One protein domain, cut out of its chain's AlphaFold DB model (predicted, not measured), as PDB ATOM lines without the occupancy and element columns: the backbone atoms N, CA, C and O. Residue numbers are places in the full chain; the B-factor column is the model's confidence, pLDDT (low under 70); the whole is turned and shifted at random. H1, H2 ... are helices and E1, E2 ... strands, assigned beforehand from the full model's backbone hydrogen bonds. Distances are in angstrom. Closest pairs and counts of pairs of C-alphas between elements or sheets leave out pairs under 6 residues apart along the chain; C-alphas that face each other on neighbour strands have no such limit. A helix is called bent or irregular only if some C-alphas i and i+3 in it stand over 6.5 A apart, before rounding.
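What this domain is: This is residues 99 to 288 of the 288 residues of an uncharacterized protein of Ancylostoma caninum (UniProt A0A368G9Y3). A strongly twisted sheet of six strands curls round one long helix, H1, which packs on one face of it with the short H3, while H4 covers part of the other face: three layers, helices on both faces of a sheet. H2 turns off past a kink near the end of H1, and H5 and H6 only graze the sheet. The printed part has 190 residues with six named helices and six named strands, in the order H1 H2 E1 H3 E2 H4 E3 H5 E4 H6 E5 E6; the class is mixed, helices and strands. The sheet runs E2 E1 E3 E4 E5 E6 and is mixed, with E6 alone antiparallel to its neighbour. The whole is compact, with a radius of gyration of the C-alphas of 16.8 A and spans of 51 by 43 by 32 A.

How they stand to each other: The sheet holds E2 (residues 169 to 171), E1 (144 to 148), E3 (204 to 211), E4 (236 to 241), E5 (261 to 266) and E6 (282 to 287); E2 and E6 are its edge strands. E2 and E1 are parallel, with N 170 and O 146 within hydrogen-bond range at 2.8 A. E1 and E3 are parallel, with N 147 and O 207 at 2.8 A. E3 and E4 are parallel, with N 238 and O 208 at 2.8 A. E4 and E5 are parallel, with N 264 and O 239 at 2.8 A. E5 and E6 are antiparallel and form a hairpin, with N 265 and O 283 at 2.7 A. H1 (106 to 133) is on the sheet, which curls round it; its closest C-alphas to E3 are Ala 121 and Leu 206, 6.5 A, and to E5 Gly 113 and His 264, 6.5 A. H2 (136 to 141) is not on the sheet, but only just, with 4 pairs of C-alphas within 10 A; it touches H1 at residues 126 to 130 alone, about perpendicular at 76 degrees, closest at the C-alphas of Tyr 130 and Ala 137, 5.3 A. H3 (157 to 164) is on the sheet, and close to but not clearly touching H1: the closest C-alphas are those of Gly 115 and Ile 160, 7.5 A. H4 (188 to 200) is on the sheet at a height of 7.5 A, over E3 and along the strands, at 12 degrees on the local plane. H5 (223 to 229) only grazes the sheet with residues 223 to 227, and only just touches residues 188 to 192 of H4, with 3 pairs of C-alphas within 8 A, the closest Glu 192 and Ile 229, 6.8 A. H6 (244 to 251) only grazes the sheet with residues 244 to 245. H1 and H4 are apart. E1, H3, E2, then E3, H5, E4, then E4, H6, E5 are strand-helix-strand units, two parallel neighbour strands with a helix between them along the chain, and E2, H4, E3 is a split one, with E1 between its strands; each crossover is right-handed. In H2, H3, H4 and H5 every O i to N i+4 pair is within hydrogen-bond range; in H1 it is 20 of 24, in H6 3 of 4.

Where its parts are: H1 begins at C-alpha 106, (270.755, 183.846, 192.315), and is 33.8 A long; it is irregular, with C-alphas 125 and 128 9.5 A apart, and has a kink of 107 degrees near residue 126. H4 is 18.3 A long and E3 21.8 A. E4 is 16.9 A, E5 16.4 A and E6 16.7 A long; E6 ends at C-alpha 287, (270.665, 202.845, 204.603). H2, H3, H5, H6, E1 and E2 are shorter.

The domain as a whole: The C-alphas of Ala 200 and Asn 275, the two farthest apart, are 53.0 A apart. The printed part has no cut and ends at residue 288, the chain's last. The links E2 to H4, E3 to H5 and E5 to E6 are long. The mean pLDDT of the printed part is 74.7; it is under 70 at residues 99 to 104, 177 to 184, 214 to 219 and 242 to 288.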
ATOM      1  N   CYS A  99     265.746 196.494 193.046       67.50
ATOM      2  CA  CYS A  99     265.314 195.211 192.520       67.50
ATOM      3  C   CYS A  99     266.298 194.760 191.443       67.50
ATOM      4  O   CYS A  99     266.624 195.525 190.539       67.50
ATOM      5  N   SER A 100     266.763 193.518 191.550       66.94
ATOM      6  CA  SER A 100     267.605 192.902 190.520       66.94
ATOM      7  C   SER A 100     266.807 192.598 189.252       66.94
ATOM      8  O   SER A 100     265.585 192.450 189.310       66.94
ATOM      9  N   GLU A 101     267.514 192.451 188.132       66.88
ATOM     10  CA  GLU A 101     266.912 192.022 186.866       66.88
ATOM     11  C   GLU A 101     266.222 190.650 187.015       66.88
ATOM     12  O   GLU A 101     266.797 189.744 187.634       66.88
ATOM     13  N   PRO A 102     265.013 190.475 186.454       58.12
ATOM     14  CA  PRO A 102     264.199 189.282 186.676       58.12
ATOM     15  C   PRO A 102     264.846 187.989 186.157       58.12
ATOM     16  O   PRO A 102     264.648 186.936 186.765       58.12
ATOM     17  N   GLU A 103     265.665 188.052 185.104       60.34
ATOM     18  CA  GLU A 103     266.342 186.895 184.498       60.34
ATOM     19  C   GLU A 103     267.678 186.529 185.172       60.34
ATOM     20  O   GLU A 103     268.351 185.577 184.763       60.34
ATOM     21  N   ALA A 104     268.101 187.268 186.202       67.62
ATOM     22  CA  ALA A 104     269.373 187.012 186.858       67.62
ATOM     23  C   ALA A 104     269.328 185.723 187.697       67.62
ATOM     24  O   ALA A 104     268.431 185.496 188.508       67.62
ATOM     25  N   THR A 105     270.345 184.870 187.537       80.00
ATOM     26  CA  THR A 105     270.553 183.744 188.461       80.00
ATOM     27  C   THR A 105     270.801 184.265 189.879       80.00
ATOM     28  O   THR A 105     271.366 185.343 190.041       80.00
ATOM     29  N   LEU A 106     270.483 183.478 190.915       73.50
ATOM     30  CA  LEU A 106     270.755 183.846 192.315       73.50
ATOM     31  C   LEU A 106     272.194 184.352 192.528       73.50
ATOM     32  O   LEU A 106     272.404 185.366 193.189       73.50
ATOM     33  N   ALA A 107     273.178 183.662 191.945       80.25
ATOM     34  CA  ALA A 107     274.580 184.053 192.039       80.25
ATOM     35  C   ALA A 107     274.847 185.415 191.375       80.25
ATOM     36  O   ALA A 107     275.588 186.231 191.921       80.25
ATOM     37  N   LEU A 108     274.221 185.677 190.224       82.75
ATOM     38  CA  LEU A 108     274.338 186.952 189.523       82.75
ATOM     39  C   LEU A 108     273.644 188.089 190.283       82.75
ATOM     40  O   LEU A 108     274.215 189.169 190.377       82.75
ATOM     41  N   SER A 109     272.470 187.854 190.875       81.00
ATOM     42  CA  SER A 109     271.765 188.870 191.669       81.00
ATOM     43  C   SER A 109     272.559 189.266 192.911       81.00
ATOM     44  O   SER A 109     272.789 190.450 193.133       81.00
ATOM     45  N   VAL A 110     273.070 188.282 193.665       82.62
ATOM     46  CA  VAL A 110     273.941 188.532 194.828       82.62
ATOM     47  C   VAL A 110     275.182 189.323 194.417       82.62
ATOM     48  O   VAL A 110     275.509 190.331 195.041       82.62
ATOM     49  N   ARG A 111     275.843 188.914 193.328       87.94
ATOM     50  CA  ARG A 111     277.008 189.617 192.780       87.94
ATOM     51  C   ARG A 111     276.681 191.061 192.395       87.94
ATOM     52  O   ARG A 111     277.400 191.971 192.802       87.94
ATOM     53  N   ASN A 112     275.599 191.280 191.648       85.75
ATOM     54  CA  ASN A 112     275.157 192.613 191.235       85.75
ATOM     55  C   ASN A 112     274.840 193.491 192.443       85.75
ATOM     56  O   ASN A 112     275.134 194.686 192.436       85.75
ATOM     57  N   GLY A 113     274.283 192.894 193.494       84.06
ATOM     58  CA  GLY A 113     273.975 193.619 194.705       84.06
ATOM     59  C   GLY A 113     275.178 194.031 195.530       84.06
ATOM     60  O   GLY A 113     275.240 195.174 195.986       84.06
ATOM     61  N   ILE A 114     276.176 193.156 195.624       89.56
ATOM     62  CA  ILE A 114     277.486 193.509 196.174       89.56
ATOM     63  C   ILE A 114     278.114 194.624 195.332       89.56
ATOM     64  O   ILE A 114     278.581 195.617 195.882       89.56
ATOM     65  N   GLY A 115     278.055 194.523 194.001       90.50
ATOM     66  CA  GLY A 115     278.543 195.568 193.102       90.50
ATOM     67  C   GLY A 115     277.846 196.917 193.311       90.50
ATOM     68  O   GLY A 115     278.493 197.964 193.312       90.50
ATOM     69  N   HIS A 116     276.533 196.914 193.554       86.94
ATOM     70  CA  HIS A 116     275.794 198.126 193.902       86.94
ATOM     71  C   HIS A 116     276.264 198.717 195.242       86.94
ATOM     72  O   HIS A 116     276.522 199.919 195.322       86.94
ATOM     73  N   ALA A 117     276.450 197.880 196.267       87.25
ATOM     74  CA  ALA A 117     276.971 198.308 197.565       87.25
ATOM     75  C   ALA A 117     278.391 198.891 197.463       87.25
ATOM     76  O   ALA A 117     278.667 199.919 198.077       87.25
ATOM     77  N   ILE A 118     279.266 198.304 196.637       91.69
ATOM     78  CA  ILE A 118     280.616 198.827 196.375       91.69
ATOM     79  C   ILE A 118     280.548 200.228 195.759       91.69
ATOM     80  O   ILE A 118     281.257 201.121 196.215       91.69
ATOM     81  N   ARG A 119     279.673 200.469 194.773       89.12
ATOM     82  CA  ARG A 119     279.520 201.806 194.159       89.12
ATOM     83  C   ARG A 119     279.119 202.866 195.181       89.12
ATOM     84  O   ARG A 119     279.656 203.974 195.157       89.12
ATOM     85  N   LEU A 120     278.192 202.528 196.075       85.75
ATOM     86  CA  LEU A 120     277.765 203.418 197.154       85.75
ATOM     87  C   LEU A 120     278.899 203.658 198.156       85.75
ATOM     88  O   LEU A 120     279.182 204.810 198.485       85.75
ATOM     89  N   ALA A 121     279.598 202.595 198.562       88.62
ATOM     90  CA  ALA A 121     280.726 202.678 199.482       88.62
ATOM     91  C   ALA A 121     281.871 203.527 198.917       88.62
ATOM     92  O   ALA A 121     282.427 204.354 199.636       88.62
ATOM     93  N   LEU A 122     282.196 203.383 197.628       90.31
ATOM     94  CA  LEU A 122     283.214 204.191 196.952       90.31
ATOM     95  C   LEU A 122     282.832 205.673 196.941       90.31
ATOM     96  O   LEU A 122     283.655 206.524 197.279       90.31
ATOM     97  N   LYS A 123     281.572 205.978 196.609       88.31
ATOM     98  CA  LYS A 123     281.062 207.352 196.595       88.31
ATOM     99  C   LYS A 123     281.084 207.991 197.988       88.31
ATOM    100  O   LYS A 123     281.446 209.156 198.092       88.31
ATOM    101  N   ASP A 124     280.720 207.254 199.035       85.94
ATOM    102  CA  ASP A 124     280.769 207.736 200.428       85.94
ATOM    103  C   ASP A 124     282.211 207.909 200.933       85.94
ATOM    104  O   ASP A 124     282.540 208.901 201.573       85.94
ATOM    105  N   THR A 125     283.091 206.956 200.612       87.69
ATOM    106  CA  THR A 125     284.435 206.860 201.206       87.69
ATOM    107  C   THR A 125     285.468 207.761 200.530       87.69
ATOM    108  O   THR A 125     286.376 208.254 201.204       87.69
ATOM    109  N   TYR A 126     285.365 207.957 199.214       89.88
ATOM    110  CA  TYR A 126     286.297 208.775 198.425       89.88
ATOM    111  C   TYR A 126     285.662 210.070 197.902       89.88
ATOM    112  O   TYR A 126     286.368 210.953 197.417       89.88
ATOM    113  N   GLY A 127     284.335 210.208 198.001       86.88
ATOM    114  CA  GLY A 127     283.632 211.446 197.686       86.88
ATOM    115  C   GLY A 127     283.813 211.911 196.240       86.88
ATOM    116  O   GLY A 127     283.780 211.129 195.285       86.88
ATOM    117  N   SER A 128     283.992 213.223 196.083       86.25
ATOM    118  CA  SER A 128     284.202 213.883 194.791       86.25
ATOM    119  C   SER A 128     285.497 213.469 194.097       86.25
ATOM    120  O   SER A 128     285.556 213.516 192.869       86.25
ATOM    121  N   ASP A 129     286.516 213.049 194.844       87.75
ATOM    122  CA  ASP A 129     287.831 212.741 194.276       87.75
ATOM    123  C   ASP A 129     287.765 211.493 193.401       87.75
ATOM    124  O   ASP A 129     288.324 211.475 192.309       87.75
ATOM    125  N   TYR A 130     286.989 210.487 193.810       87.44
ATOM    126  CA  TYR A 130     286.736 209.318 192.968       87.44
ATOM    127  C   TYR A 130     285.898 209.661 191.729       87.44
ATOM    128  O   TYR A 130     286.162 209.144 190.646       87.44
ATOM    129  N   ILE A 131     284.925 210.570 191.848       85.25
ATOM    130  CA  ILE A 131     284.090 210.993 190.710       85.25
ATOM    131  C   ILE A 131     284.926 211.743 189.662       85.25
ATOM    132  O   ILE A 131     284.737 211.533 188.464       85.25
ATOM    133  N   ASN A 132     285.854 212.594 190.103       88.12
ATOM    134  CA  ASN A 132     286.640 213.455 189.218       88.12
ATOM    135  C   ASN A 132     287.918 212.779 188.703       88.12
ATOM    136  O   ASN A 132     288.284 212.951 187.541       88.12
ATOM    137  N   ASN A 133     288.597 212.011 189.560       85.94
ATOM    138  CA  ASN A 133     289.937 211.481 189.299       85.94
ATOM    139  C   ASN A 133     289.964 209.949 189.157       85.94
ATOM    140  O   ASN A 133     291.007 209.382 188.813       85.94
ATOM    141  N   GLY A 134     288.838 209.269 189.398       86.19
ATOM    142  CA  GLY A 134     288.717 207.815 189.302       86.19
ATOM    143  C   GLY A 134     289.699 207.093 190.223       86.19
ATOM    144  O   GLY A 134     289.872 207.445 191.388       86.19
ATOM    145  N   TRP A 135     290.393 206.098 189.670       85.19
ATOM    146  CA  TRP A 135     291.375 205.262 190.368       85.19
ATOM    147  C   TRP A 135     292.555 206.032 190.982       85.19
ATOM    148  O   TRP A 135     293.172 205.537 191.920       85.19
ATOM    149  N   LYS A 136     292.860 207.257 190.527       89.06
ATOM    150  CA  LYS A 136     293.908 208.083 191.157       89.06
ATOM    151  C   LYS A 136     293.583 208.423 192.612       89.06
ATOM    152  O   LYS A 136     294.499 208.505 193.425       89.06
ATOM    153  N   ALA A 137     292.298 208.521 192.960       89.50
ATOM    154  CA  ALA A 137     291.862 208.734 194.337       89.50
ATOM    155  C   ALA A 137     292.327 207.606 195.279       89.50
ATOM    156  O   ALA A 137     292.541 207.845 196.464       89.50
ATOM    157  N   PHE A 138     292.537 206.391 194.758       91.81
ATOM    158  CA  PHE A 138     293.040 205.258 195.539       91.81
ATOM    159  C   PHE A 138     294.522 205.410 195.883       91.81
ATOM    160  O   PHE A 138     294.952 204.984 196.947       91.81
ATOM    161  N   VAL A 139     295.304 206.046 195.011       88.75
ATOM    162  CA  VAL A 139     296.726 206.306 195.273       88.75
ATOM    163  C   VAL A 139     296.884 207.406 196.321       88.75
ATOM    164  O   VAL A 139     297.752 207.319 197.182       88.75
ATOM    165  N   GLU A 140     296.035 208.431 196.266       88.62
ATOM    166  CA  GLU A 140     296.119 209.598 197.151       88.62
ATOM    167  C   GLU A 140     295.524 209.343 198.543       88.62
ATOM    168  O   GLU A 140     296.061 209.829 199.535       88.62
ATOM    169  N   GLN A 141     294.425 208.584 198.630       89.12
ATOM    170  CA  GLN A 141     293.697 208.351 199.884       89.12
ATOM    171  C   GLN A 141     293.840 206.928 200.448       89.12
ATOM    172  O   GLN A 141     293.243 206.632 201.486       89.12
ATOM    173  N   GLY A 142     294.576 206.047 199.768       91.75
ATOM    174  CA  GLY A 142     294.734 204.638 200.131       91.75
ATOM    175  C   GLY A 142     293.839 203.701 199.317       91.75
ATOM    176  O   GLY A 142     292.680 204.011 199.012       91.75
ATOM    177  N   ALA A 143     294.389 202.539 198.956       93.62
ATOM    178  CA  ALA A 143     293.703 201.544 198.139       93.62
ATOM    179  C   ALA A 143     292.512 200.923 198.897       93.62
ATOM    180  O   ALA A 143     292.657 200.586 200.076       93.62
ATOM    181  N   PRO A 144     291.333 200.785 198.261       95.44
ATOM    182  CA  PRO A 144     290.163 200.204 198.905       95.44
ATOM    183  C   PRO A 144     290.334 198.699 199.106       95.44
ATOM    184  O   PRO A 144     290.714 198.000 198.174       95.44
ATOM    185  N   VAL A 145     289.952 198.196 200.280       96.75
ATOM    186  CA  VAL A 145     289.963 196.757 200.589       96.75
ATOM    187  C   VAL A 145     288.543 196.248 200.818       96.75
ATOM    188  O   VAL A 145     287.777 196.843 201.586       96.75
ATOM    189  N   VAL A 146     288.186 195.140 200.164       96.81
ATOM    190  CA  VAL A 146     286.902 194.448 200.351       96.81
ATOM    191  C   VAL A 146     287.129 193.131 201.083       96.81
ATOM    192  O   VAL A 146     287.860 192.270 200.609       96.81
ATOM    193  N   TYR A 147     286.449 192.946 202.209       96.12
ATOM    194  CA  TYR A 147     286.524 191.734 203.017       96.12
ATOM    195  C   TYR A 147     285.307 190.854 202.764       96.12
ATOM    196  O   TYR A 147     284.169 191.330 202.772       96.12
ATOM    197  N   VAL A 148     285.531 189.560 202.569       94.25
ATOM    198  CA  VAL A 148     284.480 188.594 202.242       94.25
ATOM    199  C   VAL A 148     284.476 187.482 203.278       94.25
ATOM    200  O   VAL A 148     285.503 186.863 203.543       94.25
ATOM    201  N   THR A 149     283.311 187.216 203.865       90.88
ATOM    202  CA  THR A 149     283.122 186.083 204.777       90.88
ATOM    203  C   THR A 149     283.315 184.731 204.071       90.88
ATOM    204  O   THR A 149     282.859 184.563 202.932       90.88
ATOM    205  N   PRO A 150     283.902 183.717 204.737       88.25
ATOM    206  CA  PRO A 150     283.974 182.365 204.188       88.25
ATOM    207  C   PRO A 150     282.594 181.720 203.968       88.25
ATOM    208  O   PRO A 150     282.480 180.797 203.161       88.25
ATOM    209  N   ALA A 151     281.530 182.219 204.611       84.94
ATOM    210  CA  ALA A 151     280.163 181.715 204.444       84.94
ATOM    211  C   ALA A 151     279.513 182.033 203.079       84.94
ATOM    212  O   ALA A 151     278.465 181.462 202.761       84.94
ATOM    213  N   LEU A 152     280.082 182.940 202.270       85.25
ATOM    214  CA  LEU A 152     279.476 183.365 200.999       85.25
ATOM    215  C   LEU A 152     279.637 182.326 199.879       85.25
ATOM    216  O   LEU A 152     278.822 182.302 198.958       85.25
ATOM    217  N   HIS A 153     280.661 181.467 199.957       82.50
ATOM    218  CA  HIS A 153     280.968 180.431 198.957       82.50
ATOM    219  C   HIS A 153     280.922 180.936 197.496       82.50
ATOM    220  O   HIS A 153     280.504 180.218 196.587       82.50
ATOM    221  N   MET A 154     281.343 182.182 197.264       85.88
ATOM    222  CA  MET A 154     281.408 182.817 195.949       85.88
ATOM    223  C   MET A 154     282.745 183.535 195.811       85.88
ATOM    224  O   MET A 154     283.094 184.344 196.668       85.88
ATOM    225  N   ASP A 155     283.463 183.272 194.719       89.94
ATOM    226  CA  ASP A 155     284.652 184.050 194.384       89.94
ATOM    227  C   ASP A 155     284.241 185.379 193.739       89.94
ATOM    228  O   ASP A 155     283.645 185.423 192.656       89.94
ATOM    229  N   LEU A 156     284.518 186.466 194.456       92.06
ATOM    230  CA  LEU A 156     284.216 187.830 194.040       92.06
ATOM    231  C   LEU A 156     285.439 188.559 193.487       92.06
ATOM    232  O   LEU A 156     285.257 189.590 192.841       92.06
ATOM    233  N   ALA A 157     286.656 188.057 193.719       93.94
ATOM    234  CA  ALA A 157     287.873 188.800 193.409       93.94
ATOM    235  C   ALA A 157     287.995 189.140 191.911       93.94
ATOM    236  O   ALA A 157     288.184 190.318 191.600       93.94
ATOM    237  N   PRO A 158     287.771 188.202 190.961       93.81
ATOM    238  CA  PRO A 158     287.849 188.519 189.534       93.81
ATOM    239  C   PRO A 158     286.823 189.570 189.103       93.81
ATOM    240  O   PRO A 158     287.141 190.465 188.325       93.81
ATOM    241  N   TYR A 159     285.599 189.474 189.631       93.81
ATOM    242  CA  TYR A 159     284.507 190.398 189.324       93.81
ATOM    243  C   TYR A 159     284.777 191.803 189.869       93.81
ATOM    244  O   TYR A 159     284.594 192.794 189.168       93.81
ATOM    245  N   ILE A 160     285.219 191.895 191.124       94.81
ATOM    246  CA  ILE A 160     285.483 193.176 191.777       94.81
ATOM    247  C   ILE A 160     286.674 193.881 191.113       94.81
ATOM    248  O   ILE A 160     286.609 195.085 190.850       94.81
ATOM    249  N   ALA A 161     287.718 193.125 190.771       93.38
ATOM    250  CA  ALA A 161     288.867 193.646 190.047       93.38
ATOM    251  C   ALA A 161     288.479 194.162 188.654       93.38
ATOM    252  O   ALA A 161     288.894 195.258 188.280       93.38
ATOM    253  N   SER A 162     287.655 193.421 187.902       92.81
ATOM    254  CA  SER A 162     287.264 193.822 186.544       92.81
ATOM    255  C   SER A 162     286.321 195.024 186.511       92.81
ATOM    256  O   SER A 162     286.474 195.891 185.656       92.81
ATOM    257  N   GLU A 163     285.345 195.084 187.420       91.75
ATOM    258  CA  GLU A 163     284.299 196.116 187.389       91.75
ATOM    259  C   GLU A 163     284.688 197.406 188.115       91.75
ATOM    260  O   GLU A 163     284.236 198.488 187.736       91.75
ATOM    261  N   PHE A 164     285.491 197.304 189.177       91.81
ATOM    262  CA  PHE A 164     285.788 198.435 190.064       91.81
ATOM    263  C   PHE A 164     287.278 198.773 190.138       91.81
ATOM    264  O   PHE A 164     287.637 199.770 190.761       91.81
ATOM    265  N   GLY A 165     288.151 197.968 189.521       89.81
ATOM    266  CA  GLY A 165     289.600 198.165 189.594       89.81
ATOM    267  C   GLY A 165     290.169 197.957 191.000       89.81
ATOM    268  O   GLY A 165     291.233 198.487 191.310       89.81
ATOM    269  N   ILE A 166     289.454 197.224 191.860       93.25
ATOM    270  CA  ILE A 166     289.868 196.929 193.232       93.25
ATOM    271  C   ILE A 166     290.537 195.555 193.244       93.25
ATOM    272  O   ILE A 166     289.874 194.542 193.025       93.25
ATOM    273  N   ALA A 167     291.848 195.522 193.482       89.69
ATOM    274  CA  ALA A 167     292.615 194.278 193.542       89.69
ATOM    275  C   ALA A 167     292.580 193.623 194.934       89.69
ATOM    276  O   ALA A 167     292.676 192.401 195.041       89.69
ATOM    277  N   ASP A 168     292.408 194.421 195.989       93.38
ATOM    278  CA  ASP A 168     292.486 193.966 197.376       93.38
ATOM    279  C   ASP A 168     291.141 193.398 197.856       93.38
ATOM    280  O   ASP A 168     290.346 194.061 198.528       93.38
ATOM    281  N   VAL A 169     290.874 192.144 197.485       95.44
ATOM    282  CA  VAL A 169     289.732 191.365 197.982       95.44
ATOM    283  C   VAL A 169     290.238 190.272 198.920       95.44
ATOM    284  O   VAL A 169     290.894 189.324 198.491       95.44
ATOM    285  N   VAL A 170     289.925 190.401 200.208       95.31
ATOM    286  CA  VAL A 170     290.434 189.539 201.280       95.31
ATOM    287  C   VAL A 170     289.349 188.562 201.727       95.31
ATOM    288  O   VAL A 170     288.298 188.964 202.230       95.31
ATOM    289  N   LEU A 171     289.614 187.263 201.584       93.56
ATOM    290  CA  LEU A 171     288.796 186.226 202.211       93.56
ATOM    291  C   LEU A 171     289.131 186.163 203.705       93.56
ATOM    292  O   LEU A 171     290.283 185.937 204.076       93.56
ATOM    293  N   LEU A 172     288.131 186.367 204.559       93.00
ATOM    294  CA  LEU A 172     288.343 186.396 206.001       93.00
ATOM    295  C   LEU A 172     288.654 185.001 206.562       93.00
ATOM    296  O   LEU A 172     288.070 184.012 206.104       93.00
ATOM    297  N   PRO A 173     289.527 184.912 207.585       89.69
ATOM    298  CA  PRO A 173     289.836 183.651 208.236       89.69
ATOM    299  C   PRO A 173     288.589 183.010 208.841       89.69
ATOM    300  O   PRO A 173     287.734 183.674 209.436       89.69
ATOM    301  N   LYS A 174     288.505 181.692 208.690       87.69
ATOM    302  CA  LYS A 174     287.449 180.877 209.276       87.69
ATOM    303  C   LYS A 174     287.806 180.537 210.720       87.69
ATOM    304  O   LYS A 174     288.954 180.208 211.001       87.69
ATOM    305  N   LEU A 175     286.824 180.581 211.614       84.19
ATOM    306  CA  LEU A 175     286.995 180.141 212.993       84.19
ATOM    307  C   LEU A 175     287.203 178.619 213.036       84.19
ATOM    308  O   LEU A 175     286.369 177.857 212.542       84.19
ATOM    309  N   GLU A 176     288.309 178.186 213.636       76.88
ATOM    310  CA  GLU A 176     288.615 176.768 213.838       76.88
ATOM    311  C   GLU A 176     287.746 176.165 214.959       76.88
ATOM    312  O   GLU A 176     287.428 176.820 215.953       76.88
ATOM    313  N   GLY A 177     287.334 174.907 214.796       68.50
ATOM    314  CA  GLY A 177     286.481 174.188 215.748       68.50
ATOM    315  C   GLY A 177     285.983 172.845 215.206       68.50
ATOM    316  O   GLY A 177     286.149 172.553 214.021       68.50
ATOM    317  N   ASP A 178     285.327 172.041 216.047       58.69
ATOM    318  CA  ASP A 178     284.907 170.663 215.714       58.69
ATOM    319  C   ASP A 178     283.941 170.572 214.515       58.69
ATOM    320  O   ASP A 178     283.876 169.552 213.839       58.69
ATOM    321  N   MET A 179     283.218 171.657 214.216       56.25
ATOM    322  CA  MET A 179     282.322 171.777 213.056       56.25
ATOM    323  C   MET A 179     282.846 172.771 212.011       56.25
ATOM    324  O   MET A 179     282.093 173.197 211.138       56.25
ATOM    325  N   SER A 180     284.126 173.148 212.072       56.53
ATOM    326  CA  SER A 180     284.746 174.122 211.161       56.53
ATOM    327  C   SER A 180     284.842 173.648 209.714       56.53
ATOM    328  O   SER A 180     285.171 174.442 208.850       56.53
ATOM    329  N   GLU A 181     284.501 172.408 209.373       54.22
ATOM    330  CA  GLU A 181     284.306 172.025 207.967       54.22
ATOM    331  C   GLU A 181     282.927 172.470 207.446       54.22
ATOM    332  O   GLU A 181     282.776 172.808 206.274       54.22
ATOM    333  N   ILE A 182     281.941 172.582 208.342       54.12
ATOM    334  CA  ILE A 182     280.519 172.793 208.036       54.12
ATOM    335  C   ILE A 182     280.099 174.242 208.347       54.12
ATOM    336  O   ILE A 182     279.420 174.884 207.551       54.12
ATOM    337  N   GLU A 183     280.546 174.820 209.462       61.88
ATOM    338  CA  GLU A 183     280.176 176.177 209.872       61.88
ATOM    339  C   GLU A 183     281.173 177.218 209.349       61.88
ATOM    340  O   GLU A 183     282.275 177.362 209.867       61.88
ATOM    341  N   GLY A 184     280.789 177.959 208.306       63.25
ATOM    342  CA  GLY A 184     281.535 179.054 207.663       63.25
ATOM    343  C   GLY A 184     281.758 180.319 208.502       63.25
ATOM    344  O   GLY A 184     281.718 181.397 207.926       63.25
ATOM    345  N   ARG A 185     281.912 180.241 209.831       75.62
ATOM    346  CA  ARG A 185     281.948 181.442 210.687       75.62
ATOM    347  C   ARG A 185     283.292 182.161 210.615       75.62
ATOM    348  O   ARG A 185     284.341 181.522 210.591       75.62
ATOM    349  N   ILE A 186     283.251 183.491 210.646       86.81
ATOM    350  CA  ILE A 186     284.444 184.346 210.681       86.81
ATOM    351  C   ILE A 186     285.150 184.241 212.043       86.81
ATOM    352  O   ILE A 186     284.508 184.329 213.099       86.81
ATOM    353  N   ASP A 187     286.477 184.139 212.026       89.88
ATOM    354  CA  ASP A 187     287.306 184.457 213.189       89.88
ATOM    355  C   ASP A 187     287.409 185.982 213.343       89.88
ATOM    356  O   ASP A 187     288.089 186.679 212.587       89.88
ATOM    357  N   HIS A 188     286.702 186.507 214.339       89.44
ATOM    358  CA  HIS A 188     286.588 187.942 214.575       89.44
ATOM    359  C   HIS A 188     287.897 188.550 215.099       89.44
ATOM    360  O   HIS A 188     288.206 189.689 214.762       89.44
ATOM    361  N   HIS A 189     288.693 187.793 215.864       90.44
ATOM    362  CA  HIS A 189     289.980 188.276 216.369       90.44
ATOM    363  C   HIS A 189     291.008 188.363 215.243       90.44
ATOM    364  O   HIS A 189     291.740 189.349 215.138       90.44
ATOM    365  N   ALA A 190     291.037 187.354 214.368       92.06
ATOM    366  CA  ALA A 190     291.887 187.394 213.187       92.06
ATOM    367  C   ALA A 190     291.460 188.513 212.223       92.06
ATOM    368  O   ALA A 190     292.319 189.195 211.668       92.06
ATOM    369  N   PHE A 191     290.151 188.744 212.069       93.94
ATOM    370  CA  PHE A 191     289.631 189.855 211.272       93.94
ATOM    371  C   PHE A 191     290.058 191.227 211.819       93.94
ATOM    372  O   PHE A 191     290.529 192.059 211.047       93.94
ATOM    373  N   GLU A 192     289.964 191.459 213.133       93.25
ATOM    374  CA  GLU A 192     290.446 192.707 213.747       93.25
ATOM    375  C   GLU A 192     291.937 192.947 213.493       93.25
ATOM    376  O   GLU A 192     292.328 194.069 213.173       93.25
ATOM    377  N   ARG A 193     292.760 191.895 213.587       94.31
ATOM    378  CA  ARG A 193     294.198 191.991 213.306       94.31
ATOM    379  C   ARG A 193     294.469 192.362 211.848       94.31
ATOM    380  O   ARG A 193     295.284 193.242 211.603       94.31
ATOM    381  N   ILE A 194     293.774 191.728 210.901       95.19
ATOM    382  CA  ILE A 194     293.898 192.051 209.471       95.19
ATOM    383  C   ILE A 194     293.507 193.511 209.221       95.19
ATOM    384  O   ILE A 194     294.211 194.216 208.510       95.19
ATOM    385  N   LEU A 195     292.427 193.999 209.838       94.31
ATOM    386  CA  LEU A 195     292.038 195.408 209.717       94.31
ATOM    387  C   LEU A 195     293.101 196.364 210.266       94.31
ATOM    388  O   LEU A 195     293.360 197.396 209.652       94.31
ATOM    389  N   ASP A 196     293.692 196.046 211.421       94.69
ATOM    390  CA  ASP A 196     294.759 196.855 212.016       94.69
ATOM    391  C   ASP A 196     296.011 196.891 211.117       94.69
ATOM    392  O   ASP A 196     296.615 197.952 210.959       94.69
ATOM    393  N   GLU A 197     296.370 195.763 210.499       95.12
ATOM    394  CA  GLU A 197     297.476 195.645 209.537       95.12
ATOM    395  C   GLU A 197     297.197 196.442 208.256       95.12
ATOM    396  O   GLU A 197     298.003 197.282 207.859       95.12
ATOM    397  N   ASP A 198     296.021 196.261 207.657       94.00
ATOM    398  CA  ASP A 198     295.606 196.975 206.449       94.00
ATOM    399  C   ASP A 198     295.570 198.495 206.681       94.00
ATOM    400  O   ASP A 198     296.021 199.272 205.835       94.00
ATOM    401  N   PHE A 199     295.099 198.928 207.851       91.06
ATOM    402  CA  PHE A 199     295.117 200.338 208.235       91.06
ATOM    403  C   PHE A 199     296.547 200.867 208.428       91.06
ATOM    404  O   PHE A 199     296.851 201.986 208.005       91.06
ATOM    405  N   ALA A 200     297.441 200.076 209.033       93.50
ATOM    406  CA  ALA A 200     298.847 200.440 209.211       93.50
ATOM    407  C   ALA A 200     299.605 200.551 207.875       93.50
ATOM    408  O   ALA A 200     300.465 201.423 207.734       93.50
ATOM    409  N   ASP A 201     299.233 199.743 206.880       93.12
ATOM    410  CA  ASP A 201     299.764 199.798 205.511       93.12
ATOM    411  C   ASP A 201     299.226 200.988 204.690       93.12
ATOM    412  O   ASP A 201     299.573 201.153 203.519       93.12
ATOM    413  N   GLY A 202     298.352 201.820 205.271       91.62
ATOM    414  CA  GLY A 202     297.709 202.937 204.575       91.62
ATOM    415  C   GLY A 202     296.628 202.502 203.581       91.62
ATOM    416  O   GLY A 202     296.216 203.297 202.731       91.62
ATOM    417  N   ARG A 203     296.157 201.252 203.665       93.75
ATOM    418  CA  ARG A 203     294.999 200.773 202.905       93.75
ATOM    419  C   ARG A 203     293.708 201.233 203.581       93.75
ATOM    420  O   ARG A 203     293.674 201.581 204.762       93.75
ATOM    421  N   LYS A 204     292.620 201.261 202.813       93.06
ATOM    422  CA  LYS A 204     291.333 201.806 203.251       93.06
ATOM    423  C   LYS A 204     290.272 200.702 203.282       93.06
ATOM    424  O   LYS A 204     289.779 200.309 202.224       93.06
ATOM    425  N   PRO A 205     289.884 200.196 204.468       94.19
ATOM    426  CA  PRO A 205     288.771 199.260 204.606       94.19
ATOM    427  C   PRO A 205     287.483 199.832 203.995       94.19
ATOM    428  O   PRO A 205     286.899 200.777 204.523       94.19
ATOM    429  N   LEU A 206     287.036 199.279 202.866       93.44
ATOM    430  CA  LEU A 206     285.889 199.804 202.127       93.44
ATOM    431  C   LEU A 206     284.596 199.116 202.558       93.44
ATOM    432  O   LEU A 206     283.653 199.780 202.983       93.44
ATOM    433  N   LEU A 207     284.542 197.789 202.418       94.19
ATOM    434  CA  LEU A 207     283.315 197.004 202.540       94.19
ATOM    435  C   LEU A 207     283.599 195.637 203.163       94.19
ATOM    436  O   LEU A 207     284.556 194.971 202.783       94.19
ATOM    437  N   VAL A 208     282.718 195.188 204.050       94.12
ATOM    438  CA  VAL A 208     282.644 193.810 204.544       94.12
ATOM    439  C   VAL A 208     281.371 193.170 204.004       94.12
ATOM    440  O   VAL A 208     280.279 193.705 204.207       94.12
ATOM    441  N   VAL A 209     281.501 192.026 203.336       92.75
ATOM    442  CA  VAL A 209     280.380 191.189 202.897       92.75
ATOM    443  C   VAL A 209     280.176 190.072 203.917       92.75
ATOM    444  O   VAL A 209     281.011 189.177 204.036       92.75
ATOM    445  N   ALA A 210     279.063 190.135 204.644       89.69
ATOM    446  CA  ALA A 210     278.651 189.163 205.653       89.69
ATOM    447  C   ALA A 210     277.420 188.373 205.187       89.69
ATOM    448  O   ALA A 210     276.621 188.857 204.380       89.69
ATOM    449  N   VAL A 211     277.238 187.166 205.713       86.62
ATOM    450  CA  VAL A 211     276.132 186.272 205.354       86.62
ATOM    451  C   VAL A 211     275.226 186.016 206.552       86.62
ATOM    452  O   VAL A 211     275.688 185.696 207.641       86.62
ATOM    453  N   VAL A 212     273.915 186.123 206.339       81.81
ATOM    454  CA  VAL A 212     272.877 185.864 207.344       81.81
ATOM    455  C   VAL A 212     271.845 184.902 206.757       81.81
ATOM    456  O   VAL A 212     270.992 185.271 205.948       81.81
ATOM    457  N   GLY A 213     271.923 183.638 207.154       73.44
ATOM    458  CA  GLY A 213     271.076 182.563 206.672       73.44
ATOM    459  C   GLY A 213     271.575 182.095 205.319       73.44
ATOM    460  O   GLY A 213     270.914 182.319 204.299       73.44
ATOM    461  N   SER A 214     272.768 181.487 205.313       66.19
ATOM    462  CA  SER A 214     273.364 180.916 204.106       66.19
ATOM    463  C   SER A 214     272.416 179.899 203.468       66.19
ATOM    464  O   SER A 214     271.715 179.149 204.149       66.19
ATOM    465  N   THR A 215     272.380 179.864 202.139       59.84
ATOM    466  CA  THR A 215     271.410 179.061 201.376       59.84
ATOM    467  C   THR A 215     271.618 177.555 201.509       59.84
ATOM    468  O   THR A 215     270.689 176.796 201.250       59.84
ATOM    469  N   ILE A 216     272.821 177.125 201.896       60.59
ATOM    470  CA  ILE A 216     273.206 175.711 201.956       60.59
ATOM    471  C   ILE A 216     273.053 175.159 203.377       60.59
ATOM    472  O   ILE A 216     272.509 174.074 203.555       60.59
ATOM    473  N   LEU A 217     273.517 175.900 204.388       61.72
ATOM    474  CA  LEU A 217     273.658 175.398 205.761       61.72
ATOM    475  C   LEU A 217     272.994 176.300 206.813       61.72
ATOM    476  O   LEU A 217     273.184 176.075 208.005       61.72
ATOM    477  N   GLY A 218     272.255 177.337 206.395       62.16
ATOM    478  CA  GLY A 218     271.586 178.269 207.310       62.16
ATOM    479  C   GLY A 218     272.552 179.067 208.188       62.16
ATOM    480  O   GLY A 218     272.166 179.544 209.250       62.16
ATOM    481  N   GLN A 219     273.813 179.192 207.769       67.56
ATOM    482  CA  GLN A 219     274.870 179.801 208.572       67.56
ATOM    483  C   GLN A 219     274.645 181.303 208.707       67.56
ATOM    484  O   GLN A 219     274.247 181.966 207.747       67.56
ATOM    485  N   ASN A 220     274.924 181.828 209.895       73.44
ATOM    486  CA  ASN A 220     274.836 183.245 210.207       73.44
ATOM    487  C   ASN A 220     276.189 183.724 210.718       73.44
ATOM    488  O   ASN A 220     276.690 183.219 211.726       73.44
ATOM    489  N   ASP A 221     276.749 184.725 210.054       81.81
ATOM    490  CA  ASP A 221     277.799 185.529 210.649       81.81
ATOM    491  C   ASP A 221     277.244 186.258 211.873       81.81
ATOM    492  O   ASP A 221     276.087 186.692 211.910       81.81
ATOM    493  N   MET A 222     278.090 186.424 212.888       80.81
ATOM    494  CA  MET A 222     277.743 187.189 214.078       80.81
ATOM    495  C   MET A 222     277.854 188.682 213.764       80.81
ATOM    496  O   MET A 222     278.778 189.370 214.192       80.81
ATOM    497  N   VAL A 223     276.911 189.197 212.977       81.81
ATOM    498  CA  VAL A 223     276.960 190.576 212.477       81.81
ATOM    499  C   VAL A 223     277.008 191.609 213.615       81.81
ATOM    500  O   VAL A 223     277.601 192.669 213.448       81.81
ATOM    501  N   SER A 224     276.465 191.296 214.797       80.62
ATOM    502  CA  SER A 224     276.618 192.128 216.000       80.62
ATOM    503  C   SER A 224     278.088 192.377 216.360       80.62
ATOM    504  O   SER A 224     278.463 193.523 216.584       80.62
ATOM    505  N   LYS A 225     278.941 191.345 216.316       84.88
ATOM    506  CA  LYS A 225     280.387 191.481 216.542       84.88
ATOM    507  C   LYS A 225     281.071 192.264 215.422       84.88
ATOM    508  O   LYS A 225     281.910 193.110 215.697       84.88
ATOM    509  N   ILE A 226     280.682 192.056 214.161       87.38
ATOM    510  CA  ILE A 226     281.208 192.852 213.032       87.38
ATOM    511  C   ILE A 226     280.877 194.343 213.220       87.38
ATOM    512  O   ILE A 226     281.714 195.208 212.965       87.38
ATOM    513  N   LEU A 227     279.674 194.658 213.707       84.44
ATOM    514  CA  LEU A 227     279.269 196.026 214.040       84.44
ATOM    515  C   LEU A 227     280.046 196.606 215.230       84.44
ATOM    516  O   LEU A 227     280.266 197.815 215.269       84.44
ATOM    517  N   GLU A 228     280.470 195.786 216.191       86.50
ATOM    518  CA  GLU A 228     281.366 196.223 217.268       86.50
ATOM    519  C   GLU A 228     282.758 196.568 216.735       86.50
ATOM    520  O   GLU A 228     283.252 197.657 217.024       86.50
ATOM    521  N   ILE A 229     283.335 195.716 215.882       87.44
ATOM    522  CA  ILE A 229     284.623 195.963 215.206       87.44
ATOM    523  C   ILE A 229     284.570 197.261 214.394       87.44
ATOM    524  O   ILE A 229     285.495 198.078 214.424       87.44
ATOM    525  N   ARG A 230     283.439 197.503 213.727       85.38
ATOM    526  CA  ARG A 230     283.186 198.726 212.957       85.38
ATOM    527  C   ARG A 230     283.292 200.011 213.788       85.38
ATOM    528  O   ARG A 230     283.559 201.076 213.236       85.38
ATOM    529  N   LYS A 231     283.093 199.953 215.112       83.75
ATOM    530  CA  LYS A 231     283.270 201.129 215.986       83.75
ATOM    531  C   LYS A 231     284.726 201.604 216.019       83.75
ATOM    532  O   LYS A 231     284.953 202.788 216.249       83.75
ATOM    533  N   LYS A 232     285.687 200.698 215.802       85.94
ATOM    534  CA  LYS A 232     287.128 200.991 215.750       85.94
ATOM    535  C   LYS A 232     287.568 201.399 214.343       85.94
ATOM    536  O   LYS A 232     288.271 202.392 214.196       85.94
ATOM    537  N   HIS A 233     287.103 200.674 213.324       83.62
ATOM    538  CA  HIS A 233     287.439 200.920 211.919       83.62
ATOM    539  C   HIS A 233     286.189 201.188 211.091       83.62
ATOM    540  O   HIS A 233     285.302 200.341 210.999       83.62
ATOM    541  N   ARG A 234     286.109 202.354 210.443       85.56
ATOM    542  CA  ARG A 234     284.967 202.671 209.579       85.56
ATOM    543  C   ARG A 234     285.068 201.876 208.277       85.56
ATOM    544  O   ARG A 234     285.949 202.126 207.470       85.56
ATOM    545  N   PHE A 235     284.096 201.004 208.049       89.62
ATOM    546  CA  PHE A 235     283.845 200.342 206.769       89.62
ATOM    547  C   PHE A 235     282.338 200.250 206.511       89.62
ATOM    548  O   PHE A 235     281.517 200.455 207.416       89.62
ATOM    549  N   TRP A 236     281.960 199.947 205.275       91.06
ATOM    550  CA  TRP A 236     280.594 199.587 204.918       91.06
ATOM    551  C   TRP A 236     280.326 198.120 205.228       91.06
ATOM    552  O   TRP A 236     281.197 197.276 205.068       91.06
ATOM    553  N   LEU A 237     279.104 197.795 205.636       88.94
ATOM    554  CA  LEU A 237     278.693 196.412 205.861       88.94
ATOM    555  C   LEU A 237     277.555 196.065 204.900       88.94
ATOM    556  O   LEU A 237     276.497 196.704 204.914       88.94
ATOM    557  N   HIS A 238     277.796 195.057 204.066       89.50
ATOM    558  CA  HIS A 238     276.813 194.449 203.185       89.50
ATOM    559  C   HIS A 238     276.450 193.065 203.705       89.50
ATOM    560  O   HIS A 238     277.319 192.213 203.855       89.50
ATOM    561  N   THR A 239     275.172 192.833 203.982       86.31
ATOM    562  CA  THR A 239     274.684 191.530 204.457       86.31
ATOM    563  C   THR A 239     273.904 190.823 203.359       86.31
ATOM    564  O   THR A 239     273.082 191.447 202.695       86.31
ATOM    565  N   VAL A 240     274.142 189.528 203.164       84.81
ATOM    566  CA  VAL A 240     273.478 188.698 202.148       84.81
ATOM    567  C   VAL A 240     272.819 187.495 202.820       84.81
ATOM    568  O   VAL A 240     273.458 186.816 203.615       84.81
ATOM    569  N   GLY A 241     271.576 187.165 202.474       77.69
ATOM    570  CA  GLY A 241     270.992 185.864 202.823       77.69
ATOM    571  C   GLY A 241     269.489 185.871 203.093       77.69
ATOM    572  O   GLY A 241     268.803 186.863 202.855       77.69
ATOM    573  N   GLN A 242     268.959 184.719 203.511       68.38
ATOM    574  CA  GLN A 242     267.507 184.492 203.626       68.38
ATOM    575  C   GLN A 242     266.940 184.893 204.994       68.38
ATOM    576  O   GLN A 242     265.760 185.215 205.103       68.38
ATOM    577  N   ALA A 243     267.767 184.883 206.044       63.56
ATOM    578  CA  ALA A 243     267.323 185.065 207.432       63.56
ATOM    579  C   ALA A 243     267.391 186.531 207.908       63.56
ATOM    580  O   ALA A 243     267.316 186.824 209.101       63.56
ATOM    581  N   LEU A 244     267.511 187.481 206.976       65.44
ATOM    582  CA  LEU A 244     267.742 188.896 207.281       65.44
ATOM    583  C   LEU A 244     266.580 189.547 208.051       65.44
ATOM    584  O   LEU A 244     266.818 190.398 208.910       65.44
ATOM    585  N   CYS A 245     265.332 189.131 207.795       61.47
ATOM    586  CA  CYS A 245     264.165 189.621 208.544       61.47
ATOM    587  C   CYS A 245     264.236 189.252 210.027       61.47
ATOM    588  O   CYS A 245     263.867 190.052 210.887       61.47
ATOM    589  N   GLU A 246     264.644 188.018 210.311       63.81
ATOM    590  CA  GLU A 246     264.674 187.460 211.661       63.81
ATOM    591  C   GLU A 246     265.836 188.061 212.442       63.81
ATOM    592  O   GLU A 246     265.626 188.633 213.511       63.81
ATOM    593  N   TRP A 247     267.024 188.072 211.837       66.56
ATOM    594  CA  TRP A 247     268.215 188.683 212.415       66.56
ATOM    595  C   TRP A 247     268.009 190.158 212.803       66.56
ATOM    596  O   TRP A 247     268.387 190.588 213.895       66.56
ATOM    597  N   ARG A 248     267.347 190.960 211.958       65.50
ATOM    598  CA  ARG A 248     267.111 192.379 212.276       65.50
ATOM    599  C   ARG A 248     266.167 192.575 213.466       65.50
ATOM    600  O   ARG A 248     266.312 193.559 214.194       65.50
ATOM    601  N   ARG A 249     265.212 191.668 213.695       62.31
ATOM    602  CA  ARG A 249     264.354 191.734 214.892       62.31
ATOM    603  C   ARG A 249     265.165 191.532 216.170       62.31
ATOM    604  O   ARG A 249     264.865 192.194 217.159       62.31
ATOM    605  N   GLU A 250     266.193 190.690 216.121       58.28
ATOM    606  CA  GLU A 250     267.070 190.378 217.253       58.28
ATOM    607  C   GLU A 250     268.003 191.548 217.622       58.28
ATOM    608  O   GLU A 250     268.189 191.849 218.799       58.28
ATOM    609  N   LEU A 251     268.509 192.298 216.636       61.06
ATOM    610  CA  LEU A 251     269.410 193.439 216.874       61.06
ATOM    611  C   LEU A 251     268.789 194.656 217.580       61.06
ATOM    612  O   LEU A 251     269.521 195.499 218.105       61.06
ATOM    613  N   ASN A 252     267.462 194.789 217.582       51.72
ATOM    614  CA  ASN A 252     266.774 195.958 218.146       51.72
ATOM    615  C   ASN A 252     266.854 196.058 219.683       51.72
ATOM    616  O   ASN A 252     266.291 196.986 220.258       51.72
ATOM    617  N   GLY A 253     267.564 195.141 220.346       48.72
ATOM    618  CA  GLY A 253     267.946 195.276 221.750       48.72
ATOM    619  C   GLY A 253     269.275 196.005 222.000       48.72
ATOM    620  O   GLY A 253     269.545 196.322 223.155       48.72
ATOM    621  N   SER A 254     270.121 196.254 220.983       46.47
ATOM    622  CA  SER A 254     271.557 196.488 221.248       46.47
ATOM    623  C   SER A 254     272.327 197.506 220.386       46.47
ATOM    624  O   SER A 254     273.454 197.824 220.760       46.47
ATOM    625  N   VAL A 255     271.816 198.039 219.263       44.97
ATOM    626  CA  VAL A 255     272.628 198.930 218.388       44.97
ATOM    627  C   VAL A 255     271.844 200.140 217.859       44.97
ATOM    628  O   VAL A 255     270.782 199.981 217.265       44.97
ATOM    629  N   GLY A 256     272.397 201.344 218.068       44.06
ATOM    630  CA  GLY A 256     271.867 202.628 217.589       44.06
ATOM    631  C   GLY A 256     271.950 202.824 216.067       44.06
ATOM    632  O   GLY A 256     272.759 202.211 215.377       44.06
ATOM    633  N   GLU A 257     271.080 203.692 215.557       46.06
ATOM    634  CA  GLU A 257     270.544 203.744 214.186       46.06
ATOM    635  C   GLU A 257     271.392 204.522 213.148       46.06
ATOM    636  O   GLU A 257     270.871 204.963 212.134       46.06
ATOM    637  N   THR A 258     272.693 204.734 213.362       41.41
ATOM    638  CA  THR A 258     273.423 205.842 212.697       41.41
ATOM    639  C   THR A 258     274.552 205.427 211.745       41.41
ATOM    640  O   THR A 258     275.577 206.106 211.680       41.41
ATOM    641  N   SER A 259     274.470 204.303 211.023       44.03
ATOM    642  CA  SER A 259     275.593 203.887 210.156       44.03
ATOM    643  C   SER A 259     275.176 203.253 208.828       44.03
ATOM    644  O   SER A 259     274.250 202.440 208.829       44.03
ATOM    645  N   PRO A 260     275.908 203.517 207.718       53.16
ATOM    646  CA  PRO A 260     275.522 203.033 206.402       53.16
ATOM    647  C   PRO A 260     275.588 201.512 206.378       53.16
ATOM    648  O   PRO A 260     276.619 200.898 206.674       53.16
ATOM    649  N   LEU A 261     274.448 200.907 206.104       53.78
ATOM    650  CA  LEU A 261     274.227 199.473 206.061       53.78
ATOM    651  C   LEU A 261     273.579 199.178 204.714       53.78
ATOM    652  O   LEU A 261     272.750 199.940 204.223       53.78
ATOM    653  N   SER A 262     273.962 198.077 204.087       52.09
ATOM    654  CA  SER A 262     273.245 197.571 202.921       52.09
ATOM    655  C   SER A 262     272.902 196.109 203.152       52.09
ATOM    656  O   SER A 262     273.667 195.345 203.744       52.09
ATOM    657  N   VAL A 263     271.701 195.733 202.755       56.06
ATOM    658  CA  VAL A 263     271.088 194.454 203.083       56.06
ATOM    659  C   VAL A 263     270.545 193.879 201.785       56.06
ATOM    660  O   VAL A 263     269.621 194.431 201.208       56.06
ATOM    661  N   HIS A 264     271.123 192.790 201.300       53.97
ATOM    662  CA  HIS A 264     270.681 192.084 200.104       53.97
ATOM    663  C   HIS A 264     269.861 190.852 200.485       53.97
ATOM    664  O   HIS A 264     270.380 189.813 200.903       53.97
ATOM    665  N   ILE A 265     268.558 190.968 200.293       53.22
ATOM    666  CA  ILE A 265     267.541 189.985 200.633       53.22
ATOM    667  C   ILE A 265     267.090 189.295 199.367       53.22
ATOM    668  O   ILE A 265     266.640 189.918 198.408       53.22
ATOM    669  N   TYR A 266     267.178 187.979 199.371       44.19
ATOM    670  CA  TYR A 266     266.605 187.175 198.310       44.19
ATOM    671  C   TYR A 266     265.245 186.651 198.762       44.19
ATOM    672  O   TYR A 266     265.115 186.173 199.884       44.19
ATOM    673  N   PHE A 267     264.244 186.713 197.885       37.22
ATOM    674  CA  PHE A 267     262.978 186.016 198.088       37.22
ATOM    675  C   PHE A 267     262.914 184.837 197.107       37.22
ATOM    676  O   PHE A 267     262.715 185.052 195.911       37.22
ATOM    677  N   PRO A 268     263.025 183.575 197.565       30.88
ATOM    678  CA  PRO A 268     262.964 182.405 196.687       30.88
ATOM    679  C   PRO A 268     261.587 182.124 196.080       30.88
ATOM    680  O   PRO A 268     261.419 181.085 195.444       30.88
ATOM    681  N   LEU A 269     260.578 182.975 196.296       28.58
ATOM    682  CA  LEU A 269     259.177 182.566 196.175       28.58
ATOM    683  C   LEU A 269     258.716 182.209 194.746       28.58
ATOM    684  O   LEU A 269     257.610 181.703 194.594       28.58
ATOM    685  N   PHE A 270     259.538 182.424 193.712       30.92
ATOM    686  CA  PHE A 270     259.133 182.246 192.309       30.92
ATOM    687  C   PHE A 270     260.165 181.548 191.397       30.92
ATOM    688  O   PHE A 270     259.981 181.520 190.183       30.92
ATOM    689  N   SER A 271     261.247 180.956 191.928       28.59
ATOM    690  CA  SER A 271     262.327 180.403 191.076       28.59
ATOM    691  C   SER A 271     262.116 178.968 190.582       28.59
ATOM    692  O   SER A 271     262.834 178.512 189.692       28.59
ATOM    693  N   LYS A 272     261.128 178.241 191.108       27.47
ATOM    694  CA  LYS A 272     260.719 176.945 190.554       27.47
ATOM    695  C   LYS A 272     259.363 177.137 189.890       27.47
ATOM    696  O   LYS A 272     258.470 177.666 190.532       27.47
ATOM    697  N   PHE A 273     259.211 176.655 188.658       32.09
ATOM    698  CA  PHE A 273     257.937 176.506 187.927       32.09
ATOM    699  C   PHE A 273     257.531 177.571 186.894       32.09
ATOM    700  O   PHE A 273     256.342 177.777 186.674       32.09
ATOM    701  N   SER A 274     258.472 178.122 186.121       28.55
ATOM    702  CA  SER A 274     258.145 178.478 184.731       28.55
ATOM    703  C   SER A 274     259.321 178.219 183.798       28.55
ATOM    704  O   SER A 274     260.418 178.723 184.016       28.55
ATOM    705  N   ASN A 275     259.084 177.431 182.747       33.03
ATOM    706  CA  ASN A 275     260.062 177.152 181.690       33.03
ATOM    707  C   ASN A 275     260.107 178.271 180.627       33.03
ATOM    708  O   ASN A 275     260.705 178.097 179.568       33.03
ATOM    709  N   ARG A 276     259.438 179.401 180.896       30.47
ATOM    710  CA  ARG A 276     259.538 180.675 180.177       30.47
ATOM    711  C   ARG A 276     259.326 181.799 181.196       30.47
ATOM    712  O   ARG A 276     258.226 181.943 181.721       30.47
ATOM    713  N   ASP A 277     260.406 182.497 181.515       36.75
ATOM    714  CA  ASP A 277     260.491 183.717 182.331       36.75
ATOM    715  C   ASP A 277     259.971 183.643 183.784       36.75
ATOM    716  O   ASP A 277     258.784 183.859 184.054       36.75
ATOM    717  N   PRO A 278     260.858 183.401 184.768       30.92
ATOM    718  CA  PRO A 278     260.577 183.655 186.175       30.92
ATOM    719  C   PRO A 278     260.959 185.096 186.551       30.92
ATOM    720  O   PRO A 278     262.101 185.500 186.379       30.92
ATOM    721  N   TRP A 279     260.037 185.859 187.143       30.73
ATOM    722  CA  TRP A 279     260.393 187.085 187.869       30.73
ATOM    723  C   TRP A 279     261.044 186.677 189.190       30.73
ATOM    724  O   TRP A 279     260.350 186.265 190.124       30.73
ATOM    725  N   GLN A 280     262.372 186.741 189.272       28.56
ATOM    726  CA  GLN A 280     263.092 186.552 190.530       28.56
ATOM    727  C   GLN A 280     263.287 187.907 191.214       28.56
ATOM    728  O   GLN A 280     263.972 188.786 190.702       28.56
ATOM    729  N   TRP A 281     262.688 188.086 192.391       28.45
ATOM    730  CA  TRP A 281     262.903 189.278 193.205       28.45
ATOM    731  C   TRP A 281     264.148 189.081 194.076       28.45
ATOM    732  O   TRP A 281     264.154 188.273 195.007       28.45
ATOM    733  N   ALA A 282     265.197 189.846 193.793       26.64
ATOM    734  CA  ALA A 282     266.283 190.089 194.733       26.64
ATOM    735  C   ALA A 282     266.241 191.565 195.125       26.64
ATOM    736  O   ALA A 282     266.265 192.450 194.267       26.64
ATOM    737  N   LEU A 283     266.087 191.786 196.424       31.72
ATOM    738  CA  LEU A 283     265.802 193.050 197.067       31.72
ATOM    739  C   LEU A 283     267.057 193.540 197.780       31.72
ATOM    740  O   LEU A 283     267.525 192.906 198.716       31.72
ATOM    741  N   ILE A 284     267.571 194.696 197.399       32.28
ATOM    742  CA  ILE A 284     268.658 195.356 198.121       32.28
ATOM    743  C   ILE A 284     268.057 196.515 198.870       32.28
ATOM    744  O   ILE A 284     267.532 197.433 198.257       32.28
ATOM    745  N   ILE A 285     268.116 196.458 200.186       35.34
ATOM    746  CA  ILE A 285     267.703 197.531 201.065       35.34
ATOM    747  C   ILE A 285     268.955 198.299 201.491       35.34
ATOM    748  O   ILE A 285     269.892 197.705 202.027       35.34
ATOM    749  N   TRP A 286     268.996 199.604 201.242       31.48
ATOM    750  CA  TRP A 286     270.128 200.467 201.596       31.48
ATOM    751  C   TRP A 286     269.762 201.530 202.645       31.48
ATOM    752  O   TRP A 286     268.666 202.082 202.588       31.48
ATOM    753  N   PHE A 287     270.707 201.825 203.548       31.06
ATOM    754  CA  PHE A 287     270.665 202.845 204.603       31.06
ATOM    755  C   PHE A 287     271.724 203.921 204.367       31.06
ATOM    756  O   PHE A 287     272.912 203.587 204.292       31.06
ATOM    757  N   SER A 288     271.303 205.188 204.288       29.39
ATOM    758  CA  SER A 288     272.200 206.348 204.406       29.39
ATOM    759  C   SER A 288     272.442 206.695 205.869       29.39
ATOM    760  O   SER A 288     271.419 206.870 206.569       29.39
TER     761      SER A 288